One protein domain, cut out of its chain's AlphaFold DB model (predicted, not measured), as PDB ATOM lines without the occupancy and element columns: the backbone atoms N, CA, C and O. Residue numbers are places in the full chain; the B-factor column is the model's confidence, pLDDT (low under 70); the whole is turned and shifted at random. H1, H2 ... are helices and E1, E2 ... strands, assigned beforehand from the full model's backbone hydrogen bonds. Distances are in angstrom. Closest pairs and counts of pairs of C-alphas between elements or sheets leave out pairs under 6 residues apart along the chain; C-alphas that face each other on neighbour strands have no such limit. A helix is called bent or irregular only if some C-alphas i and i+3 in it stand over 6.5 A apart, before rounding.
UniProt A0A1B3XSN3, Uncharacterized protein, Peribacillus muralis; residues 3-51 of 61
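What this domain is: This is residues 3 to 51 of the 61 residues of an uncharacterized protein of Peribacillus muralis (UniProt A0A1B3XSN3). A small two-stranded hairpin sits beside one long helix, over part of its length: strand E2 is on the helix side, E1 is on the side away from it, and the chain then folds back through residues 17 to 25 into H1. The helix makes the longest axis, and hairpin and helix meet loosely, with residues 30 to 41 of H1 near E2; residues 21 to 26 and 46 to 51 stick out at the two ends. The printed part has 49 residues with two named strands and one named helix, in the order E1, E2, H1; the sheet, E1 - E2, is antiparallel, and the class is mixed, helices and strands. The whole is loose, with a radius of gyration of the C-alphas of 13.4 A, and a rod in outline, spanning 41 by 19 by 12 A.

How they stand to each other: E1, residues 3 to 5, and E2, residues 13 to 16, are antiparallel neighbours and form a hairpin, with 170 degrees between their directions. The C-alphas of Ile 4 and Thr 14 face each other at 4.6 A. N 3 and O 15 are 3.0 A apart, and N 13 and O 5 are 3.2 A apart, both within hydrogen-bond range. H1, residues 26 to 50, has one pair of C-alphas within 8 A of E2: the closest are those of Thr 14 and Trp 37, 7.8 A apart. The centres of E2 and H1 are 10.7 A apart. E1 and H1 are apart. Every O i to N i+4 pair inside H1 is within hydrogen-bond range.

Where its parts are: E1 begins at C-alpha 3, at (17.119, 28.538, -32.458), and ends at Leu 5. E2 runs from Ser 13, with its C-alpha at (11.990, 30.478, -25.899), to Glu 16, 10.1 A from first to last C-alpha. H1 runs from Ile 26 to Asn 50, 35.2 A from first to last C-alpha, ends at C-alpha 50, at (9.412, 15.767, -11.961), and is not bent.

The domain as a whole: The two C-alphas farthest apart are those of Asp 22 and Gly 51, at 42.4 A. Residues 21 to 26 stand free, as do residues 46 to 51, of which 46 to 50 belong to H1; the body without them has 37 residues and spans 33 by 18 by 10 A. The printed part has no cut. The links from E1 to E2, 7 residues, and from E2 to H1, 9 residues, are short but not tight. The mean pLDDT of the printed part is 87.8, and one residue, Val 9, is under 70.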
ATOM      1  N   THR A   3      16.276  28.048 -33.553       89.62
ATOM      2  CA  THR A   3      17.119  28.538 -32.458       89.62
ATOM      3  C   THR A   3      16.359  28.424 -31.142       89.62
ATOM      4  O   THR A   3      15.226  28.895 -31.044       89.62
ATOM      5  N   ILE A   4      16.993  27.825 -30.130       87.94
ATOM      6  CA  ILE A   4      16.462  27.706 -28.767       87.94
ATOM      7  C   ILE A   4      17.322  28.571 -27.849       87.94
ATOM      8  O   ILE A   4      18.549  28.471 -27.881       87.94
ATOM      9  N   LEU A   5      16.677  29.409 -27.043       88.88
ATOM     10  CA  LEU A   5      17.330  30.239 -26.037       88.88
ATOM     11  C   LEU A   5      16.927  29.741 -24.648       88.88
ATOM     12  O   LEU A   5      15.740  29.583 -24.351       88.88
ATOM     13  N   LEU A   6      17.934  29.485 -23.816       86.19
ATOM     14  CA  LEU A   6      17.775  29.106 -22.417       86.19
ATOM     15  C   LEU A   6      18.171  30.300 -21.553       86.19
ATOM     16  O   LEU A   6      19.262  30.846 -21.712       86.19
ATOM     17  N   GLU A   7      17.277  30.697 -20.657       84.62
ATOM     18  CA  GLU A   7      17.505  31.766 -19.691       84.62
ATOM     19  C   GLU A   7      17.606  31.154 -18.290       84.62
ATOM     20  O   GLU A   7      16.833  30.264 -17.945       84.62
ATOM     21  N   GLU A   8      18.545  31.644 -17.474       76.44
ATOM     22  CA  GLU A   8      18.745  31.190 -16.083       76.44
ATOM     23  C   GLU A   8      17.485  31.382 -15.218       76.44
ATOM     24  O   GLU A   8      17.240  30.631 -14.276       76.44
ATOM     25  N   VAL A   9      16.667  32.388 -15.544       67.75
ATOM     26  CA  VAL A   9      15.389  32.676 -14.888       67.75
ATOM     27  C   VAL A   9      14.367  33.038 -15.965       67.75
ATOM     28  O   VAL A   9      14.258  34.196 -16.359       67.75
ATOM     29  N   GLY A  10      13.627  32.050 -16.466       72.75
ATOM     30  CA  GLY A  10      12.632  32.262 -17.519       72.75
ATOM     31  C   GLY A  10      12.108  30.961 -18.121       72.75
ATOM     32  O   GLY A  10      12.647  29.882 -17.881       72.75
ATOM     33  N   ALA A  11      11.028  31.053 -18.897       75.88
ATOM     34  CA  ALA A  11      10.596  29.935 -19.730       75.88
ATOM     35  C   ALA A  11      11.493  29.862 -20.978       75.88
ATOM     36  O   ALA A  11      11.800  30.909 -21.550       75.88
ATOM     37  N   PRO A  12      11.888  28.661 -21.440       79.44
ATOM     38  CA  PRO A  12      12.658  28.535 -22.670       79.44
ATOM     39  C   PRO A  12      11.881  29.143 -23.840       79.44
ATOM     40  O   PRO A  12      10.674  28.922 -23.982       79.44
ATOM     41  N   SER A  13      12.574  29.901 -24.688       82.88
ATOM     42  CA  SER A  13      11.990  30.478 -25.899       82.88
ATOM     43  C   SER A  13      12.561  29.803 -27.140       82.88
ATOM     44  O   SER A  13      13.709  29.353 -27.175       82.88
ATOM     45  N   THR A  14      11.729  29.672 -28.171       86.75
ATOM     46  CA  THR A  14      12.130  29.106 -29.463       86.75
ATOM     47  C   THR A  14      11.703  30.021 -30.578       86.75
ATOM     48  O   THR A  14      10.561  30.478 -30.617       86.75
ATOM     49  N   ASN A  15      12.633  30.254 -31.495       87.88
ATOM     50  CA  ASN A  15      12.369  30.959 -32.729       87.88
ATOM     51  C   ASN A  15      12.611  30.009 -33.903       87.88
ATOM     52  O   ASN A  15      13.730  29.540 -34.124       87.88
ATOM     53  N   GLU A  16      11.558  29.753 -34.670       88.75
ATOM     54  CA  GLU A  16      11.620  28.968 -35.896       88.75
ATOM     55  C   GLU A  16      11.440  29.880 -37.111       88.75
ATOM     56  O   GLU A  16      10.477  30.640 -37.205       88.75
ATOM     57  N   SER A  17      12.385  29.797 -38.047       87.56
ATOM     58  CA  SER A  17      12.380  30.574 -39.287       87.56
ATOM     59  C   SER A  17      12.427  29.640 -40.494       87.56
ATOM     60  O   SER A  17      13.219  28.689 -40.519       87.56
ATOM     61  N   GLY A  18      11.641  29.947 -41.528       86.06
ATOM     62  CA  GLY A  18      11.576  29.155 -42.768       86.06
ATOM     63  C   GLY A  18      10.170  28.964 -43.342       86.06
ATOM     64  O   GLY A  18      10.038  28.418 -44.433       86.06
ATOM     65  N   LEU A  19       9.134  29.428 -42.639       87.38
ATOM     66  CA  LEU A  19       7.765  29.477 -43.154       87.38
ATOM     67  C   LEU A  19       7.660  30.499 -44.295       87.38
ATOM     68  O   LEU A  19       8.159  31.621 -44.187       87.38
ATOM     69  N   LYS A  20       7.003  30.103 -45.386       89.31
ATOM     70  CA  LYS A  20       6.758  30.954 -46.555       89.31
ATOM     71  C   LYS A  20       5.476  31.756 -46.358       89.31
ATOM     72  O   LYS A  20       4.415  31.165 -46.205       89.31
ATOM     73  N   ALA A  21       5.573  33.085 -46.367       86.19
ATOM     74  CA  ALA A  21       4.429  33.980 -46.155       86.19
ATOM     75  C   ALA A  21       3.355  33.871 -47.252       86.19
ATOM     76  O   ALA A  21       2.186  34.150 -47.006       86.19
ATOM     77  N   ASP A  22       3.766  33.463 -48.449       90.81
ATOM     78  CA  ASP A  22       2.940  33.224 -49.632       90.81
ATOM     79  C   ASP A  22       2.204  31.871 -49.614       90.81
ATOM     80  O   ASP A  22       1.394  31.596 -50.499       90.81
ATOM     81  N   ASP A  23       2.459  31.029 -48.614       92.38
ATOM     82  CA  ASP A  23       1.803  29.737 -48.476       92.38
ATOM     83  C   ASP A  23       0.368  29.906 -47.938       92.38
ATOM     84  O   ASP A  23       0.194  30.413 -46.823       92.38
ATOM     85  N   PRO A  24      -0.673  29.461 -48.667       92.25
ATOM     86  CA  PRO A  24      -2.057  29.556 -48.198       92.25
ATOM     87  C   PRO A  24      -2.308  28.766 -46.903       92.25
ATOM     88  O   PRO A  24      -3.258  29.062 -46.181       92.25
ATOM     89  N   GLU A  25      -1.454  27.792 -46.576       93.44
ATOM     90  CA  GLU A  25      -1.546  26.976 -45.363       93.44
ATOM     91  C   GLU A  25      -0.635  27.466 -44.228       93.44
ATOM     92  O   GLU A  25      -0.491  26.773 -43.216       93.44
ATOM     93  N   ILE A  26      -0.019  28.650 -44.354       93.31
ATOM     94  CA  ILE A  26       0.946  29.160 -43.367       93.31
ATOM     95  C   ILE A  26       0.394  29.143 -41.937       93.31
ATOM     96  O   ILE A  26       1.098  28.725 -41.025       93.31
ATOM     97  N   LEU A  27      -0.870  29.528 -41.730       91.31
ATOM     98  CA  LEU A  27      -1.477  29.544 -40.395       91.31
ATOM     99  C   LEU A  27      -1.594  28.137 -39.803       91.31
ATOM    100  O   LEU A  27      -1.265  27.941 -38.636       91.31
ATOM    101  N   SER A  28      -2.010  27.160 -40.611       92.94
ATOM    102  CA  SER A  28      -2.102  25.757 -40.192       92.94
ATOM    103  C   SER A  28      -0.722  25.218 -39.808       92.94
ATOM    104  O   SER A  28      -0.541  24.650 -38.730       92.94
ATOM    105  N   LYS A  29       0.289  25.506 -40.638       90.75
ATOM    106  CA  LYS A  29       1.684  25.121 -40.386       90.75
ATOM    107  C   LYS A  29       2.233  25.783 -39.122       90.75
ATOM    108  O   LYS A  29       2.822  25.099 -38.293       90.75
ATOM    109  N   MET A  30       1.983  27.077 -38.924       90.88
ATOM    110  CA  MET A  30       2.389  27.808 -37.718       90.88
ATOM    111  C   MET A  30       1.750  27.243 -36.449       90.88
ATOM    112  O   MET A  30       2.429  27.126 -35.429       90.88
ATOM    113  N   ILE A  31       0.460  26.897 -36.494       92.12
ATOM    114  CA  ILE A  31      -0.249  26.307 -35.352       92.12
ATOM    115  C   ILE A  31       0.343  24.936 -35.021       92.12
ATOM    116  O   ILE A  31       0.748  24.730 -33.879       92.12
ATOM    117  N   GLY A  32       0.494  24.050 -36.008       91.19
ATOM    118  CA  GLY A  32       1.076  22.722 -35.789       91.19
ATOM    119  C   GLY A  32       2.512  22.782 -35.257       91.19
ATOM    120  O   GLY A  32       2.864  22.072 -34.315       91.19
ATOM    121  N   GLN A  33       3.338  23.690 -35.790       91.38
ATOM    122  CA  GLN A  33       4.697  23.906 -35.284       91.38
ATOM    123  C   GLN A  33       4.695  24.427 -33.845       91.38
ATOM    124  O   GLN A  33       5.427  23.914 -32.997       91.38
ATOM    125  N   LYS A  34       3.837  25.407 -33.535       91.31
ATOM    126  CA  LYS A  34       3.688  25.929 -32.172       91.31
ATOM    127  C   LYS A  34       3.273  24.832 -31.190       91.31
ATOM    128  O   LYS A  34       3.850  24.753 -30.107       91.31
ATOM    129  N   GLU A  35       2.302  23.998 -31.547       90.62
ATOM    130  CA  GLU A  35       1.841  22.886 -30.709       90.62
ATOM    131  C   GLU A  35       2.960  21.871 -30.448       90.62
ATOM    132  O   GLU A  35       3.187  21.492 -29.296       90.62
ATOM    133  N   GLY A  36       3.728  21.513 -31.483       89.50
ATOM    134  CA  GLY A  36       4.893  20.634 -31.353       89.50
ATOM    135  C   GLY A  36       5.948  21.173 -30.379       89.50
ATOM    136  O   GLY A  36       6.455  20.428 -29.533       89.50
ATOM    137  N   TRP A  37       6.242  22.476 -30.429       90.94
ATOM    138  CA  TRP A  37       7.186  23.114 -29.503       90.94
ATOM    139  C   TRP A  37       6.661  23.188 -28.070       90.94
ATOM    140  O   TRP A  37       7.391  22.854 -27.135       90.94
ATOM    141  N   VAL A  38       5.392  23.563 -27.880       90.06
ATOM    142  CA  VAL A  38       4.759  23.585 -26.549       90.06
ATOM    143  C   VAL A  38       4.811  22.198 -25.909       90.06
ATOM    144  O   VAL A  38       5.180  22.062 -24.739       90.06
ATOM    145  N   TYR A  39       4.497  21.163 -26.683       89.06
ATOM    146  CA  TYR A  39       4.566  19.786 -26.221       89.06
ATOM    147  C   TYR A  39       6.004  19.372 -25.858       89.06
ATOM    148  O   TYR A  39       6.237  18.828 -24.775       89.06
ATOM    149  N   THR A  40       6.980  19.698 -26.710       89.50
ATOM    150  CA  THR A  40       8.401  19.391 -26.471       89.50
ATOM    151  C   THR A  40       8.892  20.014 -25.164       89.50
ATOM    152  O   THR A  40       9.487  19.322 -24.334       89.50
ATOM    153  N   PHE A  41       8.584  21.292 -24.923       90.31
ATOM    154  CA  PHE A  41       8.968  21.960 -23.678       90.31
ATOM    155  C   PHE A  41       8.209  21.455 -22.459       90.31
ATOM    156  O   PHE A  41       8.784  21.392 -21.375       90.31
ATOM    157  N   THR A  42       6.956  21.034 -22.621       88.62
ATOM    158  CA  THR A  42       6.197  20.405 -21.533       88.62
ATOM    159  C   THR A  42       6.841  19.085 -21.110       88.62
ATOM    160  O   THR A  42       7.015  18.841 -19.917       88.62
ATOM    161  N   CYS A  43       7.265  18.261 -22.071       88.75
ATOM    162  CA  CYS A  43       7.974  17.014 -21.786       88.75
ATOM    163  C   CYS A  43       9.331  17.268 -21.141       88.75
ATOM    164  O   CYS A  43       9.657  16.631 -20.142       88.75
ATOM    165  N   LEU A  44      10.100  18.219 -21.676       89.00
ATOM    166  CA  LEU A  44      11.399  18.585 -21.120       89.00
ATOM    167  C   LEU A  44      11.262  19.078 -19.675       89.00
ATOM    168  O   LEU A  44      12.000  18.634 -18.800       89.00
ATOM    169  N   LYS A  45      10.272  19.932 -19.405       88.25
ATOM    170  CA  LYS A  45       9.961  20.402 -18.056       88.25
ATOM    171  C   LYS A  45       9.561  19.249 -17.132       88.25
ATOM    172  O   LYS A  45      10.119  19.116 -16.049       88.25
ATOM    173  N   GLY A  46       8.633  18.391 -17.559       88.56
ATOM    174  CA  GLY A  46       8.196  17.229 -16.778       88.56
ATOM    175  C   GLY A  46       9.338  16.259 -16.464       88.56
ATOM    176  O   GLY A  46       9.415  15.724 -15.358       88.56
ATOM    177  N   HIS A  47      10.258  16.085 -17.408       88.75
ATOM    178  CA  HIS A  47      11.456  15.279 -17.229       88.75
ATOM    179  C   HIS A  47      12.423  15.897 -16.210       88.75
ATOM    180  O   HIS A  47      12.827  15.215 -15.273       88.75
ATOM    181  N   LEU A  48      12.768  17.182 -16.365       88.44
ATOM    182  CA  LEU A  48      13.759  17.860 -15.522       88.44
ATOM    183  C   LEU A  48      13.256  18.146 -14.102       88.44
ATOM    184  O   LEU A  48      14.012  17.996 -13.149       88.44
ATOM    185  N   GLU A  49      11.995  18.551 -13.952       89.19
ATOM    186  CA  GLU A  49      11.443  18.951 -12.650       89.19
ATOM    187  C   GLU A  49      10.815  17.786 -11.881       89.19
ATOM    188  O   GLU A  49      10.816  17.793 -10.653       89.19
ATOM    189  N   ASN A  50      10.250  16.798 -12.582       89.19
ATOM    190  CA  ASN A  50       9.412  15.767 -11.961       89.19
ATOM    191  C   ASN A  50       9.874  14.333 -12.266       89.19
ATOM    192  O   ASN A  50       9.222  13.386 -11.828       89.19
ATOM    193  N   GLY A  51      10.963  14.142 -13.022       86.94
ATOM    194  CA  GLY A  51      11.450  12.809 -13.400       86.94
ATOM    195  C   GLY A  51      10.442  12.004 -14.228       86.94
ATOM    196  O   GLY A  51      10.464  10.774 -14.222       86.94
TER     197      GLY A  51